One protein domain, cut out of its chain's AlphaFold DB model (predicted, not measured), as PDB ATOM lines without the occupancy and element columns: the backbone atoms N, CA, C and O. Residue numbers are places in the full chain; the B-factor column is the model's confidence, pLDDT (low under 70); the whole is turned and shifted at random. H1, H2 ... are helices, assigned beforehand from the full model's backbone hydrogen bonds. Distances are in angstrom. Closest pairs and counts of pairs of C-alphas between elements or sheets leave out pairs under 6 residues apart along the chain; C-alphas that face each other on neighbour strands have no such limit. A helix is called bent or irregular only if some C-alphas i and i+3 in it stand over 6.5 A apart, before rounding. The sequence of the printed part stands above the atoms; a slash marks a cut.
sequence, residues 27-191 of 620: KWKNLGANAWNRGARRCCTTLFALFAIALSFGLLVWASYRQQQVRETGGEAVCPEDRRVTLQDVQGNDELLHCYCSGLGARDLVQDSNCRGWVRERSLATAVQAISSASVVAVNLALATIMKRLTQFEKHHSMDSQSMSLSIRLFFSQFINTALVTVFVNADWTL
ATOM      1  N   LYS A  27      15.807 -42.455   9.702       86.75
ATOM      2  CA  LYS A  27      15.797 -42.608   8.244       86.75
ATOM      3  C   LYS A  27      17.095 -42.081   7.659       86.75
ATOM      4  O   LYS A  27      17.135 -40.988   7.098       86.75
ATOM      5  N   TRP A  28      18.135 -42.903   7.732       85.50
ATOM      6  CA  TRP A  28      19.505 -42.564   7.332       85.50
ATOM      7  C   TRP A  28      19.614 -41.891   5.953       85.50
ATOM      8  O   TRP A  28      20.275 -40.869   5.804       85.50
ATOM      9  N   LYS A  29      18.855 -42.380   4.960       86.38
ATOM     10  CA  LYS A  29      18.822 -41.829   3.587       86.38
ATOM     11  C   LYS A  29      18.315 -40.383   3.485       86.38
ATOM     12  O   LYS A  29      18.466 -39.760   2.438       86.38
ATOM     13  N   ASN A  30      17.653 -39.871   4.519       89.75
ATOM     14  CA  ASN A  30      17.040 -38.544   4.528       89.75
ATOM     15  C   ASN A  30      17.834 -37.519   5.350       89.75
ATOM     16  O   ASN A  30      17.492 -36.341   5.297       89.75
ATOM     17  N   LEU A  31      18.877 -37.941   6.077       85.25
ATOM     18  CA  LEU A  31      19.683 -37.060   6.936       85.25
ATOM     19  C   LEU A  31      20.384 -35.944   6.148       85.25
ATOM     20  O   LEU A  31      20.515 -34.837   6.654       85.25
ATOM     21  N   GLY A  32      20.772 -36.207   4.896       82.81
ATOM     22  CA  GLY A  32      21.425 -35.224   4.023       82.81
ATOM     23  C   GLY A  32      20.492 -34.171   3.411       82.81
ATOM     24  O   GLY A  32      20.936 -33.361   2.605       82.81
ATOM     25  N   ALA A  33      19.191 -34.186   3.720       86.31
ATOM     26  CA  ALA A  33      18.288 -33.141   3.247       86.31
ATOM     27  C   ALA A  33      18.466 -31.852   4.073       86.31
ATOM     28  O   ALA A  33      18.659 -31.899   5.286       86.31
ATOM     29  N   ASN A  34      18.314 -30.687   3.441       87.38
ATOM     30  CA  ASN A  34      18.318 -29.392   4.134       87.38
ATOM     31  C   ASN A  34      16.904 -29.016   4.614       87.38
ATOM     32  O   ASN A  34      15.907 -29.467   4.045       87.38
ATOM     33  N   ALA A  35      16.801 -28.158   5.636       83.81
ATOM     34  CA  ALA A  35      15.515 -27.734   6.205       83.81
ATOM     35  C   ALA A  35      14.606 -27.039   5.181       83.81
ATOM     36  O   ALA A  35      13.433 -27.390   5.081       83.81
ATOM     37  N   TRP A  36      15.169 -26.145   4.364       87.44
ATOM     38  CA  TRP A  36      14.463 -25.480   3.266       87.44
ATOM     39  C   TRP A  36      13.906 -26.462   2.237       87.44
ATOM     40  O   TRP A  36      12.725 -26.412   1.908       87.44
ATOM     41  N   ASN A  37      14.718 -27.423   1.792       90.69
ATOM     42  CA  ASN A  37      14.288 -28.451   0.841       90.69
ATOM     43  C   ASN A  37      13.146 -29.308   1.423       90.69
ATOM     44  O   ASN A  37      12.160 -29.579   0.745       90.69
ATOM     45  N   ARG A  38      13.227 -29.690   2.707       90.38
ATOM     46  CA  ARG A  38      12.128 -30.394   3.396       90.38
ATOM     47  C   ARG A  38      10.864 -29.537   3.498       90.38
ATOM     48  O   ARG A  38       9.776 -30.051   3.257       90.38
ATOM     49  N   GLY A  39      11.010 -28.257   3.841       89.81
ATOM     50  CA  GLY A  39       9.910 -27.296   3.930       89.81
ATOM     51  C   GLY A  39       9.187 -27.127   2.595       89.81
ATOM     52  O   GLY A  39       7.975 -27.319   2.532       89.81
ATOM     53  N   ALA A  40       9.934 -26.893   1.513       93.19
ATOM     54  CA  ALA A  40       9.396 -26.774   0.159       93.19
ATOM     55  C   ALA A  40       8.665 -28.050  -0.288       93.19
ATOM     56  O   ALA A  40       7.546 -27.984  -0.795       93.19
ATOM     57  N   ARG A  41       9.244 -29.232  -0.026       93.81
ATOM     58  CA  ARG A  41       8.590 -30.524  -0.305       93.81
ATOM     59  C   ARG A  41       7.286 -30.678   0.474       93.81
ATOM     60  O   ARG A  41       6.296 -31.083  -0.116       93.81
ATOM     61  N   ARG A  42       7.271 -30.336   1.769       92.06
ATOM     62  CA  ARG A  42       6.058 -30.365   2.605       92.06
ATOM     63  C   ARG A  42       4.980 -29.412   2.109       92.06
ATOM     64  O   ARG A  42       3.815 -29.789   2.127       92.06
ATOM     65  N   CYS A  43       5.362 -28.209   1.687       93.00
ATOM     66  CA  CYS A  43       4.441 -27.233   1.115       93.00
ATOM     67  C   CYS A  43       3.828 -27.772  -0.185       93.00
ATOM     68  O   CYS A  43       2.611 -27.866  -0.290       93.00
ATOM     69  N   CYS A  44       4.661 -28.261  -1.108       93.50
ATOM     70  CA  CYS A  44       4.227 -28.882  -2.361       93.50
ATOM     71  C   CYS A  44       3.263 -30.062  -2.128       93.50
ATOM     72  O   CYS A  44       2.201 -30.129  -2.746       93.50
ATOM     73  N   THR A  45       3.569 -30.966  -1.187       92.12
ATOM     74  CA  THR A  45       2.671 -32.092  -0.881       92.12
ATOM     75  C   THR A  45       1.373 -31.652  -0.206       92.12
ATOM     76  O   THR A  45       0.356 -32.314  -0.394       92.12
ATOM     77  N   THR A  46       1.380 -30.566   0.578       89.94
ATOM     78  CA  THR A  46       0.151 -29.983   1.146       89.94
ATOM     79  C   THR A  46      -0.705 -29.347   0.056       89.94
ATOM     80  O   THR A  46      -1.898 -29.615   0.005       89.94
ATOM     81  N   LEU A  47      -0.108 -28.568  -0.849       91.62
ATOM     82  CA  LEU A  47      -0.822 -27.946  -1.967       91.62
ATOM     83  C   LEU A  47      -1.468 -28.994  -2.873       91.62
ATOM     84  O   LEU A  47      -2.628 -28.852  -3.241       91.62
ATOM     85  N   PHE A  48      -0.765 -30.092  -3.159       89.75
ATOM     86  CA  PHE A  48      -1.350 -31.212  -3.894       89.75
ATOM     87  C   PHE A  48      -2.554 -31.828  -3.161       89.75
ATOM     88  O   PHE A  48      -3.554 -32.163  -3.790       89.75
ATOM     89  N   ALA A  49      -2.472 -31.986  -1.833       86.56
ATOM     90  CA  ALA A  49      -3.585 -32.504  -1.037       86.56
ATOM     91  C   ALA A  49      -4.810 -31.581  -1.116       86.56
ATOM     92  O   ALA A  49      -5.915 -32.058  -1.361       86.56
ATOM     93  N   LEU A  50      -4.596 -30.272  -0.969       87.94
ATOM     94  CA  LEU A  50      -5.647 -29.260  -1.085       87.94
ATOM     95  C   LEU A  50      -6.258 -29.237  -2.488       87.94
ATOM     96  O   LEU A  50      -7.474 -29.193  -2.615       87.94
ATOM     97  N   PHE A  51      -5.439 -29.353  -3.537       88.62
ATOM     98  CA  PHE A  51      -5.918 -29.446  -4.916       88.62
ATOM     99  C   PHE A  51      -6.801 -30.682  -5.139       88.62
ATOM    100  O   PHE A  51      -7.856 -30.582  -5.755       88.62
ATOM    101  N   ALA A  52      -6.408 -31.844  -4.610       83.94
ATOM    102  CA  ALA A  52      -7.213 -33.059  -4.726       83.94
ATOM    103  C   ALA A  52      -8.571 -32.931  -4.010       83.94
ATOM    104  O   ALA A  52      -9.577 -33.403  -4.535       83.94
ATOM    105  N   ILE A  53      -8.602 -32.270  -2.848       83.75
ATOM    106  CA  ILE A  53      -9.837 -31.951  -2.113       83.75
ATOM    107  C   ILE A  53     -10.708 -30.971  -2.916       83.75
ATOM    108  O   ILE A  53     -11.905 -31.202  -3.079       83.75
ATOM    109  N   ALA A  54     -10.110 -29.916  -3.477       85.19
ATOM    110  CA  ALA A  54     -10.811 -28.936  -4.306       85.19
ATOM    111  C   ALA A  54     -11.408 -29.564  -5.576       85.19
ATOM    112  O   ALA A  54     -12.531 -29.241  -5.952       85.19
ATOM    113  N   LEU A  55     -10.703 -30.511  -6.204       84.06
ATOM    114  CA  LEU A  55     -11.220 -31.256  -7.353       84.06
ATOM    115  C   LEU A  55     -12.438 -32.110  -6.973       84.06
ATOM    116  O   LEU A  55     -13.428 -32.110  -7.700       84.06
ATOM    117  N   SER A  56     -12.399 -32.811  -5.831       82.12
ATOM    118  CA  SER A  56     -13.573 -33.555  -5.348       82.12
ATOM    119  C   SER A  56     -14.743 -32.641  -4.988       82.12
ATOM    120  O   SER A  56     -15.885 -32.985  -5.275       82.12
ATOM    121  N   PHE A  57     -14.464 -31.467  -4.419       83.31
ATOM    122  CA  PHE A  57     -15.478 -30.455  -4.140       83.31
ATOM    123  C   PHE A  57     -16.138 -29.955  -5.434       83.31
ATOM    124  O   PHE A  57     -17.358 -29.978  -5.543       83.31
ATOM    125  N   GLY A  58     -15.343 -29.599  -6.448       82.19
ATOM    126  CA  GLY A  58     -15.853 -29.140  -7.742       82.19
ATOM    127  C   GLY A  58     -16.716 -30.179  -8.462       82.19
ATOM    128  O   GLY A  58     -17.733 -29.818  -9.044       82.19
ATOM    129  N   LEU A  59     -16.365 -31.469  -8.382       80.50
ATOM    130  CA  LEU A  59     -17.186 -32.550  -8.945       80.50
ATOM    131  C   LEU A  59     -18.552 -32.667  -8.258       80.50
ATOM    132  O   LEU A  59     -19.554 -32.863  -8.939       80.50
ATOM    133  N   LEU A  60     -18.598 -32.526  -6.932       79.50
ATOM    134  CA  LEU A  60     -19.855 -32.557  -6.184       79.50
ATOM    135  C   LEU A  60     -20.722 -31.333  -6.477       79.50
ATOM    136  O   LEU A  60     -21.910 -31.496  -6.728       79.50
ATOM    137  N   VAL A  61     -20.132 -30.134  -6.523       80.06
ATOM    138  CA  VAL A  61     -20.853 -28.912  -6.924       80.06
ATOM    139  C   VAL A  61     -21.409 -29.056  -8.338       80.06
ATOM    140  O   VAL A  61     -22.575 -28.759  -8.570       80.06
ATOM    141  N   TRP A  62     -20.605 -29.559  -9.280       83.31
ATOM    142  CA  TRP A  62     -21.052 -29.799 -10.650       83.31
ATOM    143  C   TRP A  62     -22.221 -30.789 -10.714       83.31
ATOM    144  O   TRP A  62     -23.166 -30.581 -11.474       83.31
ATOM    145  N   ALA A  63     -22.190 -31.841  -9.895       80.56
ATOM    146  CA  ALA A  63     -23.267 -32.816  -9.829       80.56
ATOM    147  C   ALA A  63     -24.564 -32.236  -9.262       80.56
ATOM    148  O   ALA A  63     -25.620 -32.407  -9.873       80.56
ATOM    149  N   SER A  64     -24.470 -31.485  -8.165       77.50
ATOM    150  CA  SER A  64     -25.609 -30.774  -7.583       77.50
ATOM    151  C   SER A  64     -26.184 -29.742  -8.553       77.50
ATOM    152  O   SER A  64     -27.392 -29.716  -8.769       77.50
ATOM    153  N   TYR A  65     -25.329 -28.990  -9.251       78.38
ATOM    154  CA  TYR A  65     -25.754 -28.052 -10.288       78.38
ATOM    155  C   TYR A  65     -26.529 -28.740 -11.421       78.38
ATOM    156  O   TYR A  65     -27.595 -28.278 -11.826       78.38
ATOM    157  N   ARG A  66     -26.048 -29.893 -11.909       82.00
ATOM    158  CA  ARG A  66     -26.782 -30.683 -12.913       82.00
ATOM    159  C   ARG A  66     -28.123 -31.180 -12.384       82.00
ATOM    160  O   ARG A  66     -29.087 -31.214 -13.142       82.00
ATOM    161  N   GLN A  67     -28.195 -31.553 -11.109       78.88
ATOM    162  CA  GLN A  67     -29.437 -31.987 -10.482       78.88
ATOM    163  C   GLN A  67     -30.459 -30.847 -10.361       78.88
ATOM    164  O   GLN A  67     -31.652 -31.114 -10.505       78.88
ATOM    165  N   GLN A  68     -30.017 -29.603 -10.146       76.06
ATOM    166  CA  GLN A  68     -30.888 -28.424 -10.132       76.06
ATOM    167  C   GLN A  68     -31.446 -28.106 -11.523       76.06
ATOM    168  O   GLN A  68     -32.661 -28.023 -11.665       76.06
ATOM    169  N   GLN A  69     -30.602 -28.047 -12.561       77.75
ATOM    170  CA  GLN A  69     -31.057 -27.761 -13.936       77.75
ATOM    171  C   GLN A  69     -32.164 -28.718 -14.407       77.75
ATOM    172  O   GLN A  69     -33.076 -28.336 -15.130       77.75
ATOM    173  N   VAL A  70     -32.106 -29.983 -13.989       77.81
ATOM    174  CA  VAL A  70     -33.149 -30.962 -14.312       77.81
ATOM    175  C   VAL A  70     -34.490 -30.634 -13.666       77.81
ATOM    176  O   VAL A  70     -35.525 -30.919 -14.270       77.81
ATOM    177  N   ARG A  71     -34.498 -30.082 -12.447       72.31
ATOM    178  CA  ARG A  71     -35.750 -29.688 -11.787       72.31
ATOM    179  C   ARG A  71     -36.457 -28.618 -12.609       72.31
ATOM    180  O   ARG A  71     -37.620 -28.799 -12.939       72.31
ATOM    181  N   GLU A  72     -35.710 -27.620 -13.070       71.88
ATOM    182  CA  GLU A  72     -36.229 -26.553 -13.934       71.88
ATOM    183  C   GLU A  72     -36.814 -27.107 -15.250       71.88
ATOM    184  O   GLU A  72     -37.862 -26.653 -15.693       71.88
ATOM    185  N   THR A  73     -36.223 -28.156 -15.846       77.69
ATOM    186  CA  THR A  73     -36.761 -28.771 -17.085       77.69
ATOM    187  C   THR A  73     -38.059 -29.570 -16.913       77.69
ATOM    188  O   THR A  73     -38.689 -29.915 -17.910       77.69
ATOM    189  N   GLY A  74     -38.436 -29.934 -15.683       73.31
ATOM    190  CA  GLY A  74     -39.678 -30.659 -15.386       73.31
ATOM    191  C   GLY A  74     -40.767 -29.801 -14.748       73.31
ATOM    192  O   GLY A  74     -41.860 -30.317 -14.513       73.31
ATOM    193  N   GLY A  75     -40.458 -28.536 -14.452       79.19
ATOM    194  CA  GLY A  75     -41.289 -27.667 -13.632       79.19
ATOM    195  C   GLY A  75     -41.095 -27.857 -12.130       79.19
ATOM    196  O   GLY A  75     -40.643 -28.909 -11.674       79.19
ATOM    197  N   GLU A  76     -41.442 -26.822 -11.364       74.88
ATOM    198  CA  GLU A  76     -41.262 -26.760  -9.905       74.88
ATOM    199  C   GLU A  76     -42.594 -26.769  -9.128       74.88
ATOM    200  O   GLU A  76     -42.602 -26.779  -7.898       74.88
ATOM    201  N   ALA A  77     -43.731 -26.811  -9.830       81.56
ATOM    202  CA  ALA A  77     -45.051 -26.791  -9.208       81.56
ATOM    203  C   ALA A  77     -45.281 -27.994  -8.275       81.56
ATOM    204  O   ALA A  77     -44.920 -29.126  -8.582       81.56
ATOM    205  N   VAL A  78     -45.939 -27.776  -7.137       83.06
ATOM    206  CA  VAL A  78     -46.287 -28.868  -6.215       83.06
ATOM    207  C   VAL A  78     -47.288 -29.813  -6.885       83.06
ATOM    208  O   VAL A  78     -48.315 -29.378  -7.410       83.06
ATOM    209  N   CYS A  79     -47.004 -31.118  -6.859       85.50
ATOM    210  CA  CYS A  79     -47.916 -32.112  -7.413       85.50
ATOM    211  C   CYS A  79     -49.195 -32.212  -6.567       85.50
ATOM    212  O   CYS A  79     -49.093 -32.372  -5.352       85.50
ATOM    213  N   PRO A  80     -50.392 -32.182  -7.182       87.38
ATOM    214  CA  PRO A  80     -51.640 -32.363  -6.448       87.38
ATOM    215  C   PRO A  80     -51.698 -33.765  -5.822       87.38
ATOM    216  O   PRO A  80     -51.538 -34.764  -6.523       87.38
ATOM    217  N   GLU A  81     -51.939 -33.841  -4.510       82.50
ATOM    218  CA  GLU A  81     -52.022 -35.117  -3.780       82.50
ATOM    219  C   GLU A  81     -53.336 -35.868  -4.057       82.50
ATOM    220  O   GLU A  81     -53.364 -37.100  -4.085       82.50
ATOM    221  N   ASP A  82     -54.412 -35.130  -4.340       85.38
ATOM    222  CA  ASP A  82     -55.771 -35.679  -4.431       85.38
ATOM    223  C   ASP A  82     -56.069 -36.378  -5.768       85.38
ATOM    224  O   ASP A  82     -57.017 -37.161  -5.878       85.38
ATOM    225  N   ARG A  83     -55.292 -36.087  -6.822       86.88
ATOM    226  CA  ARG A  83     -55.533 -36.611  -8.176       86.88
ATOM    227  C   ARG A  83     -54.247 -36.780  -8.976       86.88
ATOM    228  O   ARG A  83     -53.312 -35.999  -8.856       86.88
ATOM    229  N   ARG A  84     -54.233 -37.762  -9.884       87.56
ATOM    230  CA  ARG A  84     -53.141 -37.903 -10.859       87.56
ATOM    231  C   ARG A  84     -53.238 -36.811 -11.923       87.56
ATOM    232  O   ARG A  84     -54.307 -36.594 -12.484       87.56
ATOM    233  N   VAL A  85     -52.104 -36.186 -12.217       89.31
ATOM    234  CA  VAL A  85     -51.957 -35.197 -13.291       89.31
ATOM    235  C   VAL A  85     -52.110 -35.882 -14.649       89.31
ATOM    236  O   VAL A  85     -51.574 -36.971 -14.859       89.31
ATOM    237  N   THR A  86     -52.845 -35.257 -15.567       90.06
ATOM    238  CA  THR A  86     -53.065 -35.736 -16.939       90.06
ATOM    239  C   THR A  86     -52.336 -34.860 -17.961       90.06
ATOM    240  O   THR A  86     -51.892 -33.759 -17.648       90.06
ATOM    241  N   LEU A  87     -52.235 -35.317 -19.217       87.88
ATOM    242  CA  LEU A  87     -51.628 -34.524 -20.299       87.88
ATOM    243  C   LEU A  87     -52.333 -33.180 -20.539       87.88
ATOM    244  O   LEU A  87     -51.685 -32.235 -20.976       87.88
ATOM    245  N   GLN A  88     -53.632 -33.078 -20.243       88.12
ATOM    246  CA  GLN A  88     -54.374 -31.820 -20.375       88.12
ATOM    247  C   GLN A  88     -53.932 -30.789 -19.331       88.12
ATOM    248  O   GLN A  88     -53.833 -29.607 -19.649       88.12
ATOM    249  N   ASP A  89     -53.606 -31.231 -18.113       85.44
ATOM    250  CA  ASP A  89     -53.096 -30.348 -17.060       85.44
ATOM    251  C   ASP A  89     -51.698 -29.812 -17.420       85.44
ATOM    252  O   ASP A  89     -51.408 -28.644 -17.179       85.44
ATOM    253  N   VAL A  90     -50.859 -30.639 -18.060       86.75
ATOM    254  CA  VAL A  90     -49.526 -30.230 -18.543       86.75
ATOM    255  C   VAL A  90     -49.632 -29.218 -19.683       86.75
ATOM    256  O   VAL A  90     -48.900 -28.242 -19.700       86.75
ATOM    257  N   GLN A  91     -50.579 -29.395 -20.609       87.06
ATOM    258  CA  GLN A  91     -50.816 -28.428 -21.692       87.06
ATOM    259  C   GLN A  91     -51.314 -27.063 -21.186       87.06
ATOM    260  O   GLN A  91     -51.151 -26.061 -21.880       87.06
ATOM    261  N   GLY A  92     -51.941 -27.025 -20.004       83.69
ATOM    262  CA  GLY A  92     -52.343 -25.787 -19.333       83.69
ATOM    263  C   GLY A  92     -51.246 -25.176 -18.457       83.69
ATOM    264  O   GLY A  92     -51.231 -23.963 -18.264       83.69
ATOM    265  N   ASN A  93     -50.337 -26.001 -17.931       86.19
ATOM    266  CA  ASN A  93     -49.182 -25.570 -17.158       86.19
ATOM    267  C   ASN A  93     -48.010 -26.551 -17.342       86.19
ATOM    268  O   ASN A  93     -47.982 -27.627 -16.734       86.19
ATOM    269  N   ASP A  94     -47.011 -26.135 -18.124       84.19
ATOM    270  CA  ASP A  94     -45.794 -26.914 -18.376       84.19
ATOM    271  C   ASP A  94     -45.025 -27.241 -17.076       84.19
ATOM    272  O   ASP A  94     -44.247 -28.199 -17.039       84.19
ATOM    273  N   GLU A  95     -45.275 -26.521 -15.972       86.00
ATOM    274  CA  GLU A  95     -44.645 -26.791 -14.678       86.00
ATOM    275  C   GLU A  95     -45.104 -28.108 -14.020       86.00
ATOM    276  O   GLU A  95     -44.435 -28.628 -13.126       86.00
ATOM    277  N   LEU A  96     -46.225 -28.686 -14.464       88.38
ATOM    278  CA  LEU A  96     -46.748 -29.963 -13.960       88.38
ATOM    279  C   LEU A  96     -46.187 -31.184 -14.709       88.38
ATOM    280  O   LEU A  96     -46.547 -32.325 -14.393       88.38
ATOM    281  N   LEU A  97     -45.291 -30.980 -15.683       89.19
ATOM    282  CA  LEU A  97     -44.719 -32.051 -16.503       89.19
ATOM    283  C   LEU A  97     -44.058 -33.148 -15.648       89.19
ATOM    284  O   LEU A  97     -44.255 -34.337 -15.902       89.19
ATOM    285  N   HIS A  98     -43.319 -32.784 -14.598       88.62
ATOM    286  CA  HIS A  98     -42.692 -33.756 -13.697       88.62
ATOM    287  C   HIS A  98     -43.711 -34.582 -12.892       88.62
ATOM    288  O   HIS A  98     -43.459 -35.762 -12.628       88.62
ATOM    289  N   CYS A  99     -44.863 -34.015 -12.526       89.38
ATOM    290  CA  CYS A  99     -45.936 -34.725 -11.827       89.38
ATOM    291  C   CYS A  99     -46.612 -35.750 -12.740       89.38
ATOM    292  O   CYS A  99     -46.865 -36.883 -12.329       89.38
ATOM    293  N   TYR A 100     -46.836 -35.382 -14.004       90.44
ATOM    294  CA  TYR A 100     -47.336 -36.305 -15.019       90.44
ATOM    295  C   TYR A 100     -46.349 -37.458 -15.260       90.44
ATOM    296  O   TYR A 100     -46.699 -38.631 -15.112       90.44
ATOM    297  N   CYS A 101     -45.085 -37.135 -15.554       90.69
ATOM    298  CA  CYS A 101     -44.078 -38.137 -15.895       90.69
ATOM    299  C   CYS A 101     -43.690 -39.040 -14.711       90.69
ATOM    300  O   CYS A 101     -43.379 -40.211 -14.910       90.69
ATOM    301  N   SER A 102     -43.723 -38.548 -13.470       88.19
ATOM    302  CA  SER A 102     -43.439 -39.381 -12.288       88.19
ATOM    303  C   SER A 102     -44.566 -40.363 -11.941       88.19
ATOM    304  O   SER A 102     -44.295 -41.399 -11.332       88.19
ATOM    305  N   GLY A 103     -45.807 -40.080 -12.355       86.44
ATOM    306  CA  GLY A 103     -46.976 -40.934 -12.116       86.44
ATOM    307  C   GLY A 103     -47.129 -42.119 -13.080       86.44
ATOM    308  O   GLY A 103     -47.967 -42.999 -12.837       86.44
ATOM    309  N   LEU A 104     -46.344 -42.157 -14.163       88.62
ATOM    310  CA  LEU A 104     -46.366 -43.215 -15.178       88.62
ATOM    311  C   LEU A 104     -45.519 -44.432 -14.773       88.62
ATOM    312  O   LEU A 104     -44.478 -44.323 -14.126       88.62
ATOM    313  N   GLY A 105     -45.944 -45.622 -15.209       88.94
ATOM    314  CA  GLY A 105     -45.151 -46.842 -15.056       88.94
ATOM    315  C   GLY A 105     -43.887 -46.817 -15.924       88.94
ATOM    316  O   GLY A 105     -43.842 -46.166 -16.964       88.94
ATOM    317  N   ALA A 106     -42.858 -47.584 -15.547       86.62
ATOM    318  CA  ALA A 106     -41.553 -47.559 -16.223       86.62
ATOM    319  C   ALA A 106     -41.601 -47.858 -17.738       86.62
ATOM    320  O   ALA A 106     -40.740 -47.386 -18.476       86.62
ATOM    321  N   ARG A 107     -42.579 -48.651 -18.207       86.06
ATOM    322  CA  ARG A 107     -42.760 -48.946 -19.641       86.06
ATOM    323  C   ARG A 107     -43.362 -47.758 -20.391       86.06
ATOM    324  O   ARG A 107     -42.821 -47.371 -21.424       86.06
ATOM    325  N   ASP A 108     -44.419 -47.172 -19.843       88.38
ATOM    326  CA  ASP A 108     -45.157 -46.067 -20.464       88.38
ATOM    327  C   ASP A 108     -44.319 -44.779 -20.461       88.38
ATOM    328  O   ASP A 108     -44.280 -44.049 -21.449       88.38
ATOM    329  N   LEU A 109     -43.524 -44.578 -19.404       88.81
ATOM    330  CA  LEU A 109     -42.627 -43.436 -19.228       88.81
ATOM    331  C   LEU A 109     -41.571 -43.292 -20.341       88.81
ATOM    332  O   LEU A 109     -41.181 -42.182 -20.696       88.81
ATOM    333  N   VAL A 110     -41.075 -44.409 -20.882       85.50
ATOM    334  CA  VAL A 110     -40.052 -44.403 -21.947       85.50
ATOM    335  C   VAL A 110     -40.687 -44.272 -23.335       85.50
ATOM    336  O   VAL A 110     -40.047 -43.777 -24.269       85.50
ATOM    337  N   GLN A 111     -41.932 -44.728 -23.484       89.25
ATOM    338  CA  GLN A 111     -42.651 -44.689 -24.755       89.25
ATOM    339  C   GLN A 111     -43.241 -43.306 -25.046       89.25
ATOM    340  O   GLN A 111     -43.209 -42.887 -26.205       89.25
ATOM    341  N   ASP A 112     -43.691 -42.581 -24.020       89.50
ATOM    342  CA  ASP A 112     -44.258 -41.241 -24.166       89.50
ATOM    343  C   ASP A 112     -43.226 -40.235 -24.720       89.50
ATOM    344  O   ASP A 112     -42.107 -40.090 -24.211       89.50
ATOM    345  N   SER A 113     -43.589 -39.536 -25.798       89.81
ATOM    346  CA  SER A 113     -42.737 -38.530 -26.433       89.81
ATOM    347  C   SER A 113     -42.508 -37.306 -25.549       89.81
ATOM    348  O   SER A 113     -41.414 -36.742 -25.595       89.81
ATOM    349  N   ASN A 114     -43.494 -36.926 -24.732       87.75
ATOM    350  CA  ASN A 114     -43.455 -35.722 -23.898       87.75
ATOM    351  C   ASN A 114     -42.514 -35.910 -22.699       87.75
ATOM    352  O   ASN A 114     -41.758 -35.011 -22.343       87.75
ATOM    353  N   CYS A 115     -42.468 -37.119 -22.135       89.94
ATOM    354  CA  CYS A 115     -41.595 -37.427 -21.002       89.94
ATOM    355  C   CYS A 115     -40.154 -37.777 -21.399       89.94
ATOM    356  O   CYS A 115     -39.266 -37.764 -20.549       89.94
ATOM    357  N   ARG A 116     -39.865 -38.060 -22.678       88.12
ATOM    358  CA  ARG A 116     -38.536 -38.525 -23.118       88.12
ATOM    359  C   ARG A 116     -37.403 -37.545 -22.787       88.12
ATOM    360  O   ARG A 116     -36.314 -37.981 -22.409       88.12
ATOM    361  N   GLY A 117     -37.650 -36.240 -22.921       87.38
ATOM    362  CA  GLY A 117     -36.686 -35.190 -22.570       87.38
ATOM    363  C   GLY A 117     -36.409 -35.151 -21.068       87.38
ATOM    364  O   GLY A 117     -35.256 -35.278 -20.649       87.38
ATOM    365  N   TRP A 118     -37.476 -35.093 -20.269       87.00
ATOM    366  CA  TRP A 118     -37.404 -35.117 -18.810       87.00
ATOM    367  C   TRP A 118     -36.694 -36.374 -18.290       87.00
ATOM    368  O   TRP A 118     -35.756 -36.273 -17.502       87.00
ATOM    369  N   VAL A 119     -37.053 -37.561 -18.793       89.31
ATOM    370  CA  VAL A 119     -36.427 -38.839 -18.414       89.31
ATOM    371  C   VAL A 119     -34.935 -38.846 -18.737       89.31
ATOM    372  O   VAL A 119     -34.132 -39.303 -17.919       89.31
ATOM    373  N   ARG A 120     -34.525 -38.350 -19.911       88.50
ATOM    374  CA  ARG A 120     -33.110 -38.312 -20.309       88.50
ATOM    375  C   ARG A 120     -32.297 -37.409 -19.385       88.50
ATOM    376  O   ARG A 120     -31.269 -37.842 -18.870       88.50
ATOM    377  N   GLU A 121     -32.752 -36.182 -19.160       86.00
ATOM    378  CA  GLU A 121     -32.025 -35.238 -18.308       86.00
ATOM    379  C   GLU A 121     -32.033 -35.707 -16.842       86.00
ATOM    380  O   GLU A 121     -30.982 -35.748 -16.199       86.00
ATOM    381  N   ARG A 122     -33.172 -36.206 -16.340       85.38
ATOM    382  CA  ARG A 122     -33.311 -36.763 -14.983       85.38
ATOM    383  C   ARG A 122     -32.453 -37.990 -14.743       85.38
ATOM    384  O   ARG A 122     -31.821 -38.087 -13.689       85.38
ATOM    385  N   SER A 123     -32.405 -38.919 -15.693       85.88
ATOM    386  CA  SER A 123     -31.554 -40.107 -15.587       85.88
ATOM    387  C   SER A 123     -30.072 -39.737 -15.616       85.88
ATOM    388  O   SER A 123     -29.311 -40.257 -14.801       85.88
ATOM    389  N   LEU A 124     -29.666 -38.790 -16.469       86.69
ATOM    390  CA  LEU A 124     -28.287 -38.308 -16.526       86.69
ATOM    391  C   LEU A 124     -27.877 -37.593 -15.235       86.69
ATOM    392  O   LEU A 124     -26.815 -37.899 -14.699       86.69
ATOM    393  N   ALA A 125     -28.699 -36.691 -14.696       82.69
ATOM    394  CA  ALA A 125     -28.374 -36.002 -13.447       82.69
ATOM    395  C   ALA A 125     -28.356 -36.956 -12.246       82.69
ATOM    396  O   ALA A 125     -27.424 -36.919 -11.447       82.69
ATOM    397  N   THR A 126     -29.293 -37.906 -12.184       80.88
ATOM    398  CA  THR A 126     -29.289 -38.946 -11.142       80.88
ATOM    399  C   THR A 126     -28.046 -39.836 -11.247       80.88
ATOM    400  O   THR A 126     -27.434 -40.167 -10.230       80.88
ATOM    401  N   ALA A 127     -27.618 -40.188 -12.465       83.62
ATOM    402  CA  ALA A 127     -26.381 -40.931 -12.686       83.62
ATOM    403  C   ALA A 127     -25.146 -40.118 -12.270       83.62
ATOM    404  O   ALA A 127     -24.277 -40.647 -11.580       83.62
ATOM    405  N   VAL A 128     -25.079 -38.832 -12.625       83.12
ATOM    406  CA  VAL A 128     -24.002 -37.917 -12.217       83.12
ATOM    407  C   VAL A 128     -23.942 -37.771 -10.692       83.12
ATOM    408  O   VAL A 128     -22.854 -37.843 -10.114       83.12
ATOM    409  N   GLN A 129     -25.088 -37.655 -10.022       75.50
ATOM    410  CA  GLN A 129     -25.173 -37.593  -8.563       75.50
ATOM    411  C   GLN A 129     -24.703 -38.900  -7.910       75.50
ATOM    412  O   GLN A 129     -23.913 -38.882  -6.963       75.50
ATOM    413  N   ALA A 130     -25.125 -40.051  -8.441       77.75
ATOM    414  CA  ALA A 130     -24.684 -41.359  -7.959       77.75
ATOM    415  C   ALA A 130     -23.171 -41.564  -8.156       77.75
ATOM    416  O   ALA A 130     -22.480 -42.026  -7.243       77.75
ATOM    417  N   ILE A 131     -22.638 -41.174  -9.320       80.38
ATOM    418  CA  ILE A 131     -21.201 -41.218  -9.628       80.38
ATOM    419  C   ILE A 131     -20.423 -40.319  -8.671       80.38
ATOM    420  O   ILE A 131     -19.374 -40.727  -8.176       80.38
ATOM    421  N   SER A 132     -20.931 -39.128  -8.366       77.56
ATOM    422  CA  SER A 132     -20.249 -38.176  -7.488       77.56
ATOM    423  C   SER A 132     -20.192 -38.684  -6.050       77.56
ATOM    424  O   SER A 132     -19.109 -38.708  -5.464       77.56
ATOM    425  N   SER A 133     -21.286 -39.241  -5.529       73.38
ATOM    426  CA  SER A 133     -21.306 -39.930  -4.230       73.38
ATOM    427  C   SER A 133     -20.340 -41.125  -4.179       73.38
ATOM    428  O   SER A 133     -19.587 -41.286  -3.217       73.38
ATOM    429  N   ALA A 134     -20.281 -41.942  -5.238       76.00
ATOM    430  CA  ALA A 134     -19.317 -43.043  -5.338       76.00
ATOM    431  C   ALA A 134     -17.861 -42.548  -5.451       76.00
ATOM    432  O   ALA A 134     -16.936 -43.174  -4.918       76.00
ATOM    433  N   SER A 135     -17.645 -41.405  -6.108       74.56
ATOM    434  CA  SER A 135     -16.326 -40.803  -6.289       74.56
ATOM    435  C   SER A 135     -15.702 -40.389  -4.960       74.56
ATOM    436  O   SER A 135     -14.508 -40.596  -4.782       74.56
ATOM    437  N   VAL A 136     -16.489 -39.917  -3.987       74.06
ATOM    438  CA  VAL A 136     -15.990 -39.552  -2.648       74.06
ATOM    439  C   VAL A 136     -15.346 -40.756  -1.960       74.06
ATOM    440  O   VAL A 136     -14.231 -40.659  -1.438       74.06
ATOM    441  N   VAL A 137     -15.987 -41.927  -2.025       73.69
ATOM    442  CA  VAL A 137     -15.435 -43.179  -1.483       73.69
ATOM    443  C   VAL A 137     -14.140 -43.560  -2.209       73.69
ATOM    444  O   VAL A 137     -13.135 -43.894  -1.570       73.69
ATOM    445  N   ALA A 138     -14.123 -43.460  -3.541       76.06
ATOM    446  CA  ALA A 138     -12.942 -43.752  -4.350       76.06
ATOM    447  C   ALA A 138     -11.779 -42.781  -4.069       76.06
ATOM    448  O   ALA A 138     -10.636 -43.216  -3.915       76.06
ATOM    449  N   VAL A 139     -12.059 -41.483  -3.935       77.94
ATOM    450  CA  VAL A 139     -11.088 -40.433  -3.606       77.94
ATOM    451  C   VAL A 139     -10.526 -40.658  -2.208       77.94
ATOM    452  O   VAL A 139      -9.310 -40.616  -2.039       77.94
ATOM    453  N   ASN A 140     -11.350 -41.005  -1.217       73.38
ATOM    454  CA  ASN A 140     -10.880 -41.326   0.133       73.38
ATOM    455  C   ASN A 140      -9.919 -42.532   0.158       73.38
ATOM    456  O   ASN A 140      -8.920 -42.524   0.892       73.38
ATOM    457  N   LEU A 141     -10.152 -43.544  -0.687       76.50
ATOM    458  CA  LEU A 141      -9.234 -44.676  -0.881       76.50
ATOM    459  C   LEU A 141      -7.959 -44.279  -1.649       76.50
ATOM    460  O   LEU A 141      -6.848 -44.698  -1.291       76.50
ATOM    461  N   ALA A 142      -8.095 -43.456  -2.689       80.69
ATOM    462  CA  ALA A 142      -6.987 -42.975  -3.505       80.69
ATOM    463  C   ALA A 142      -6.049 -42.068  -2.697       80.69
ATOM    464  O   ALA A 142      -4.840 -42.308  -2.671       80.69
ATOM    465  N   LEU A 143      -6.591 -41.103  -1.948       80.44
ATOM    466  CA  LEU A 143      -5.854 -40.223  -1.039       80.44
ATOM    467  C   LEU A 143      -5.064 -41.031  -0.011       80.44
ATOM    468  O   LEU A 143      -3.877 -40.771   0.194       80.44
ATOM    469  N   ALA A 144      -5.654 -42.093   0.551       79.19
ATOM    470  CA  ALA A 144      -4.953 -42.994   1.466       79.19
ATOM    471  C   ALA A 144      -3.716 -43.663   0.843       79.19
ATOM    472  O   ALA A 144      -2.748 -43.980   1.542       79.19
ATOM    473  N   THR A 145      -3.726 -43.890  -0.469       82.94
ATOM    474  CA  THR A 145      -2.612 -44.494  -1.208       82.94
ATOM    475  C   THR A 145      -1.595 -43.446  -1.656       82.94
ATOM    476  O   THR A 145      -0.388 -43.640  -1.477       82.94
ATOM    477  N   ILE A 146      -2.067 -42.315  -2.175       86.06
ATOM    478  CA  ILE A 146      -1.241 -41.220  -2.687       86.06
ATOM    479  C   ILE A 146      -0.482 -40.538  -1.544       86.06
ATOM    480  O   ILE A 146       0.738 -40.381  -1.629       86.06
ATOM    481  N   MET A 147      -1.134 -40.243  -0.416       87.44
ATOM    482  CA  MET A 147      -0.484 -39.594   0.732       87.44
ATOM    483  C   MET A 147       0.647 -40.441   1.326       87.44
ATOM    484  O   MET A 147       1.668 -39.909   1.765       87.44
ATOM    485  N   LYS A 148       0.552 -41.776   1.265       86.44
ATOM    486  CA  LYS A 148       1.666 -42.659   1.662       86.44
ATOM    487  C   LYS A 148       2.909 -42.447   0.800       86.44
ATOM    488  O   LYS A 148       4.019 -42.610   1.301       86.44
ATOM    489  N   ARG A 149       2.743 -42.116  -0.485       88.06
ATOM    490  CA  ARG A 149       3.851 -41.820  -1.404       88.06
ATOM    491  C   ARG A 149       4.356 -40.393  -1.214       88.06
ATOM    492  O   ARG A 149       5.560 -40.203  -1.060       88.06
ATOM    493  N   LEU A 150       3.456 -39.417  -1.121       88.62
ATOM    494  CA  LEU A 150       3.816 -38.008  -0.931       88.62
ATOM    495  C   LEU A 150       4.572 -37.772   0.384       88.62
ATOM    496  O   LEU A 150       5.613 -37.124   0.394       88.62
ATOM    497  N   THR A 151       4.165 -38.406   1.481       90.00
ATOM    498  CA  THR A 151       4.882 -38.269   2.767       90.00
ATOM    499  C   THR A 151       6.277 -38.907   2.767       90.00
ATOM    500  O   THR A 151       7.128 -38.544   3.584       90.00
ATOM    501  N   GLN A 152       6.559 -39.847   1.852       88.38
ATOM    502  CA  GLN A 152       7.921 -40.356   1.635       88.38
ATOM    503  C   GLN A 152       8.785 -39.334   0.886       88.38
ATOM    504  O   GLN A 152       9.988 -39.242   1.154       88.38
ATOM    505  N   PHE A 153       8.176 -38.545  -0.007       90.56
ATOM    506  CA  PHE A 153       8.836 -37.462  -0.737       90.56
ATOM    507  C   PHE A 153       9.238 -36.286   0.169       90.56
ATOM    508  O   PHE A 153      10.225 -35.620  -0.136       90.56
ATOM    509  N   GLU A 154       8.576 -36.099   1.319       91.44
ATOM    510  CA  GLU A 154       8.871 -35.043   2.312       91.44
ATOM    511  C   GLU A 154      10.222 -35.192   3.036       91.44
ATOM    512  O   GLU A 154      10.683 -34.252   3.680       91.44
ATOM    513  N   LYS A 155      10.887 -36.353   2.934       90.94
ATOM    514  CA  LYS A 155      12.235 -36.591   3.494       90.94
ATOM    515  C   LYS A 155      12.367 -36.317   5.007       90.94
ATOM    516  O   LYS A 155      13.360 -35.762   5.465       90.94
ATOM    517  N   HIS A 156      11.402 -36.775   5.807       89.31
ATOM    518  CA  HIS A 156      11.501 -36.782   7.277       89.31
ATOM    519  C   HIS A 156      12.737 -37.546   7.787       89.31
ATOM    520  O   HIS A 156      13.109 -38.562   7.194       89.31
ATOM    521  N   HIS A 157      13.321 -37.097   8.902       88.00
ATOM    522  CA  HIS A 157      14.480 -37.741   9.542       88.00
ATOM    523  C   HIS A 157      14.113 -38.961  10.386       88.00
ATOM    524  O   HIS A 157      14.903 -39.896  10.453       88.00
ATOM    525  N   SER A 158      12.922 -38.972  10.988       87.38
ATOM    526  CA  SER A 158      12.422 -40.096  11.780       87.38
ATOM    527  C   SER A 158      11.166 -40.706  11.172       87.38
ATOM    528  O   SER A 158      10.413 -40.057  10.429       87.38
ATOM    529  N   MET A 159      10.947 -41.981  11.476       86.38
ATOM    530  CA  MET A 159       9.756 -42.714  11.070       86.38
ATOM    531  C   MET A 159       8.521 -42.261  11.835       86.38
ATOM    532  O   MET A 159       7.454 -42.166  11.226       86.38
ATOM    533  N   ASP A 160       8.676 -41.879  13.100       87.50
ATOM    534  CA  ASP A 160       7.594 -41.353  13.932       87.50
ATOM    535  C   ASP A 160       7.071 -40.028  13.381       87.50
ATOM    536  O   ASP A 160       5.872 -39.879  13.156       87.50
ATOM    537  N   SER A 161       7.971 -39.098  13.033       88.06
ATOM    538  CA  SER A 161       7.590 -37.798  12.465       88.06
ATOM    539  C   SER A 161       6.889 -37.943  11.113       88.06
ATOM    540  O   SER A 161       5.898 -37.258  10.854       88.06
ATOM    541  N   GLN A 162       7.357 -38.863  10.258       90.12
ATOM    542  CA  GLN A 162       6.647 -39.146   9.011       90.12
ATOM    543  C   GLN A 162       5.265 -39.732   9.285       90.12
ATOM    544  O   GLN A 162       4.291 -39.322   8.658       90.12
ATOM    545  N   SER A 163       5.197 -40.727  10.167       89.25
ATOM    546  CA  SER A 163       3.954 -41.433  10.449       89.25
ATOM    547  C   SER A 163       2.931 -40.459  11.023       89.25
ATOM    548  O   SER A 163       1.804 -40.458  10.558       89.25
ATOM    549  N   MET A 164       3.351 -39.548  11.900       90.94
ATOM    550  CA  MET A 164       2.528 -38.480  12.458       90.94
ATOM    551  C   MET A 164       1.969 -37.514  11.399       90.94
ATOM    552  O   MET A 164       0.758 -37.303  11.331       90.94
ATOM    553  N   SER A 165       2.833 -36.978  10.522       91.19
ATOM    554  CA  SER A 165       2.412 -36.112   9.403       91.19
ATOM    555  C   SER A 165       1.410 -36.830   8.491       91.19
ATOM    556  O   SER A 165       0.390 -36.261   8.104       91.19
ATOM    557  N   LEU A 166       1.670 -38.109   8.188       92.12
ATOM    558  CA  LEU A 166       0.773 -38.935   7.384       92.12
ATOM    559  C   LEU A 166      -0.595 -39.090   8.049       92.12
ATOM    560  O   LEU A 166      -1.601 -38.926   7.368       92.12
ATOM    561  N   SER A 167      -0.639 -39.389   9.347       92.69
ATOM    562  CA  SER A 167      -1.896 -39.590  10.060       92.69
ATOM    563  C   SER A 167      -2.768 -38.329  10.054       92.69
ATOM    564  O   SER A 167      -3.934 -38.409   9.688       92.69
ATOM    565  N   ILE A 168      -2.200 -37.163  10.400       91.94
ATOM    566  CA  ILE A 168      -2.933 -35.882  10.443       91.94
ATOM    567  C   ILE A 168      -3.488 -35.528   9.061       91.94
ATOM    568  O   ILE A 168      -4.664 -35.208   8.920       91.94
ATOM    569  N   ARG A 169      -2.650 -35.614   8.022       91.06
ATOM    570  CA  ARG A 169      -3.065 -35.285   6.652       91.06
ATOM    571  C   ARG A 169      -4.162 -36.215   6.154       91.06
ATOM    572  O   ARG A 169      -5.105 -35.747   5.525       91.06
ATOM    573  N   LEU A 170      -4.041 -37.515   6.425       91.00
ATOM    574  CA  LEU A 170      -5.067 -38.489   6.058       91.00
ATOM    575  C   LEU A 170      -6.383 -38.216   6.774       91.00
ATOM    576  O   LEU A 170      -7.414 -38.230   6.115       91.00
ATOM    577  N   PHE A 171      -6.330 -37.938   8.077       92.81
ATOM    578  CA  PHE A 171      -7.507 -37.606   8.868       92.81
ATOM    579  C   PHE A 171      -8.241 -36.397   8.277       92.81
ATOM    580  O   PHE A 171      -9.389 -36.539   7.877       92.81
ATOM    581  N   PHE A 172      -7.572 -35.246   8.137       91.44
ATOM    582  CA  PHE A 172      -8.226 -34.040   7.619       91.44
ATOM    583  C   PHE A 172      -8.727 -34.222   6.188       91.44
ATOM    584  O   PHE A 172      -9.836 -33.804   5.880       91.44
ATOM    585  N   SER A 173      -7.955 -34.889   5.325       88.38
ATOM    586  CA  SER A 173      -8.390 -35.113   3.941       88.38
ATOM    587  C   SER A 173      -9.637 -35.997   3.872       88.38
ATOM    588  O   SER A 173     -10.536 -35.721   3.088       88.38
ATOM    589  N   GLN A 174      -9.710 -37.046   4.699       87.31
ATOM    590  CA  GLN A 174     -10.878 -37.927   4.762       87.31
ATOM    591  C   GLN A 174     -12.073 -37.227   5.407       87.31
ATOM    592  O   GLN A 174     -13.183 -37.340   4.895       87.31
ATOM    593  N   PHE A 175     -11.854 -36.476   6.485       90.56
ATOM    594  CA  PHE A 175     -12.920 -35.788   7.205       90.56
ATOM    595  C   PHE A 175     -13.549 -34.676   6.367       90.56
ATOM    596  O   PHE A 175     -14.770 -34.649   6.207       90.56
ATOM    597  N   ILE A 176     -12.725 -33.822   5.749       88.19
ATOM    598  CA  ILE A 176     -13.197 -32.747   4.867       88.19
ATOM    599  C   ILE A 176     -13.995 -33.337   3.701       88.19
ATOM    600  O   ILE A 176     -15.129 -32.925   3.480       88.19
ATOM    601  N   ASN A 177     -13.455 -34.344   3.008       82.06
ATOM    602  CA  ASN A 177     -14.131 -34.937   1.852       82.06
ATOM    603  C   ASN A 177     -15.402 -35.715   2.205       82.06
ATOM    604  O   ASN A 177     -16.280 -35.837   1.361       82.06
ATOM    605  N   THR A 178     -15.500 -36.273   3.414       81.44
ATOM    606  CA  THR A 178     -16.645 -37.114   3.800       81.44
ATOM    607  C   THR A 178     -17.772 -36.302   4.432       81.44
ATOM    608  O   THR A 178     -18.936 -36.534   4.116       81.44
ATOM    609  N   ALA A 179     -17.439 -35.373   5.331       85.00
ATOM    610  CA  ALA A 179     -18.416 -34.633   6.127       85.00
ATOM    611  C   ALA A 179     -18.598 -33.196   5.634       85.00
ATOM    612  O   ALA A 179     -19.707 -32.809   5.274       85.00
ATOM    613  N   LEU A 180     -17.517 -32.411   5.598       84.62
ATOM    614  CA  LEU A 180     -17.625 -30.965   5.381       84.62
ATOM    615  C   LEU A 180     -18.013 -30.619   3.948       84.62
ATOM    616  O   LEU A 180     -18.919 -29.826   3.750       84.62
ATOM    617  N   VAL A 181     -17.377 -31.241   2.956       81.44
ATOM    618  CA  VAL A 181     -17.689 -31.021   1.538       81.44
ATOM    619  C   VAL A 181     -19.137 -31.414   1.232       81.44
ATOM    620  O   VAL A 181     -19.856 -30.652   0.597       81.44
ATOM    621  N   THR A 182     -19.580 -32.572   1.726       77.06
ATOM    622  CA  THR A 182     -20.945 -33.075   1.518       77.06
ATOM    623  C   THR A 182     -21.999 -32.108   2.056       77.06
ATOM    624  O   THR A 182     -22.976 -31.829   1.369       77.06
ATOM    625  N   VAL A 183     -21.796 -31.573   3.264       78.50
ATOM    626  CA  VAL A 183     -22.705 -30.579   3.853       78.50
ATOM    627  C   VAL A 183     -22.611 -29.261   3.107       78.50
ATOM    628  O   VAL A 183     -23.635 -28.719   2.725       78.50
ATOM    629  N   PHE A 184     -21.396 -28.779   2.844       78.06
ATOM    630  CA  PHE A 184     -21.166 -27.480   2.222       78.06
ATOM    631  C   PHE A 184     -21.856 -27.367   0.860       78.06
ATOM    632  O   PHE A 184     -22.469 -26.352   0.569       78.06
ATOM    633  N   VAL A 185     -21.794 -28.405   0.024       75.25
ATOM    634  CA  VAL A 185     -22.437 -28.387  -1.302       75.25
ATOM    635  C   VAL A 185     -23.968 -28.410  -1.216       75.25
ATOM    636  O   VAL A 185     -24.632 -27.939  -2.129       75.25
ATOM    637  N   ASN A 186     -24.527 -28.949  -0.133       71.69
ATOM    638  CA  ASN A 186     -25.970 -29.125   0.045       71.69
ATOM    639  C   ASN A 186     -26.552 -28.177   1.106       71.69
ATOM    640  O   ASN A 186     -27.625 -28.466   1.632       71.69
ATOM    641  N   ALA A 187     -25.821 -27.117   1.451       73.06
ATOM    642  CA  ALA A 187     -26.228 -26.104   2.413       73.06
ATOM    643  C   ALA A 187     -26.751 -24.858   1.694       73.06
ATOM    644  O   ALA A 187     -26.277 -24.510   0.609       73.06
ATOM    645  N   ASP A 188     -27.684 -24.165   2.332       68.88
ATOM    646  CA  ASP A 188     -28.166 -22.867   1.890       68.88
ATOM    647  C   ASP A 188     -27.179 -21.747   2.288       68.88
ATOM    648  O   ASP A 188     -27.013 -21.404   3.461       68.88
ATOM    649  N   TRP A 189     -26.501 -21.166   1.290       65.00
ATOM    650  CA  TRP A 189     -25.498 -20.102   1.466       65.00
ATOM    651  C   TRP A 189     -26.047 -18.673   1.376       65.00
ATOM    652  O   TRP A 189     -25.255 -17.729   1.470       65.00
ATOM    653  N   THR A 190     -27.365 -18.475   1.242       56.34
ATOM    654  CA  THR A 190     -27.986 -17.127   1.230       56.34
ATOM    655  C   THR A 190     -27.623 -16.283   2.458       56.34
ATOM    656  O   THR A 190     -27.646 -15.055   2.406       56.34
ATOM    657  N   LEU A 191     -27.181 -16.943   3.530       44.53
ATOM    658  CA  LEU A 191     -26.728 -16.388   4.799       44.53
ATOM    659  C   LEU A 191     -25.568 -15.375   4.732       44.53
ATOM    660  O   LEU A 191     -25.506 -14.480   5.570       44.53
TER     661      LEU A 191
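AT A GLANCE: This is residues 27 to 191 of the 620 residues of the protein "Hypothetical protein" of Symbiodinium sp. KB8 (UniProt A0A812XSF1). The model is a long rod made by three helices side by side, an up-and-down bundle in which each helix runs against the one before it: H1 and H5 make most of the length, and the shorter H6 packs on them. At one end of the rod sits a small head of short helices, H2, H3 and H4, with the unnamed residues 75 to 86, and a short tail, residues 186 to 191, follows H6. The printed part has 165 residues, with six named helices in the order H1 to H6 and no named strand, and its class is all helix. It is extended, with a radius of gyration of the C-alphas of 24.4 A and spans of 80 by 37 by 22 A.

IN THESE COORDINATES: H1, residues 35 to 74, begins at C-alpha 35 (15.515, -27.734, 6.205) and is 59.3 A long. H2 is residues 87 to 92. H3, residues 94 to 102, is irregular, with C-alphas 95 and 98 7.3 A apart. H4 is residues 106 to 111. H5, residues 115 to 153, begins at C-alpha 115 (-41.595, -37.427, -21.002), is 54.4 A long and has a kink of 33 degrees near residue 143. H6, residues 159 to 185, is 37.3 A long, has a kink of 28 degrees near residue 177, and ends at C-alpha 185 (-22.437, -28.387, -1.302); it is only just irregular, with C-alphas 178 and 181 6.6 A apart.

HOW THE PARTS SIT: H5 is the hub, touching four other helices. It touches H1 at a shallow tilt of 10 degrees, opposite ways, the closest C-alphas being those of Gln 67 and Ala 125, 5.1 A apart. H5 and H6 form a helical hairpin at 15 degrees; H5 touches H6 with residues 136 to 152 alone, closest at the C-alphas of Asn 140 and Gln 174, 5.7 A. H6 touches H1 with residues 173 to 185 alone, the same way at a shallow tilt of 19 degrees, closest at the C-alphas of Val 61 and Val 185, 5.9 A. H3 is about perpendicular to H1, at 81 degrees, and touches its residue 74 alone, with the C-alphas of Gly 74 and His 98 4.6 A apart. H3 also touches H5, closest at the C-alphas of Cys 101 and Cys 115, 5.7 A. H2 and H3 form a helical hairpin, closest at the C-alphas of Val 90 and Leu 96, 5.4 A. H4 and H5 touch only at the corner, at the C-alphas of Val 110 and Arg 116, 6.2 A. H1 and H4 are apart. Every O i to N i+4 pair is within hydrogen-bond range in H2; the counts are 35 of 36 in H1, 3 of 5 in H3, 1 of 2 in H4, 31 of 35 in H5 and 21 of 23 in H6.

THE WHOLE: The C-alphas farthest apart, those of Gly 32 and Gln 88, are 79.7 A apart. The printed part has no cut. The link from H1 to H2, 12 residues, is long; the other four are tight. Mean pLDDT of the printed part is 84.3, and residues 188 to 191 are under 70.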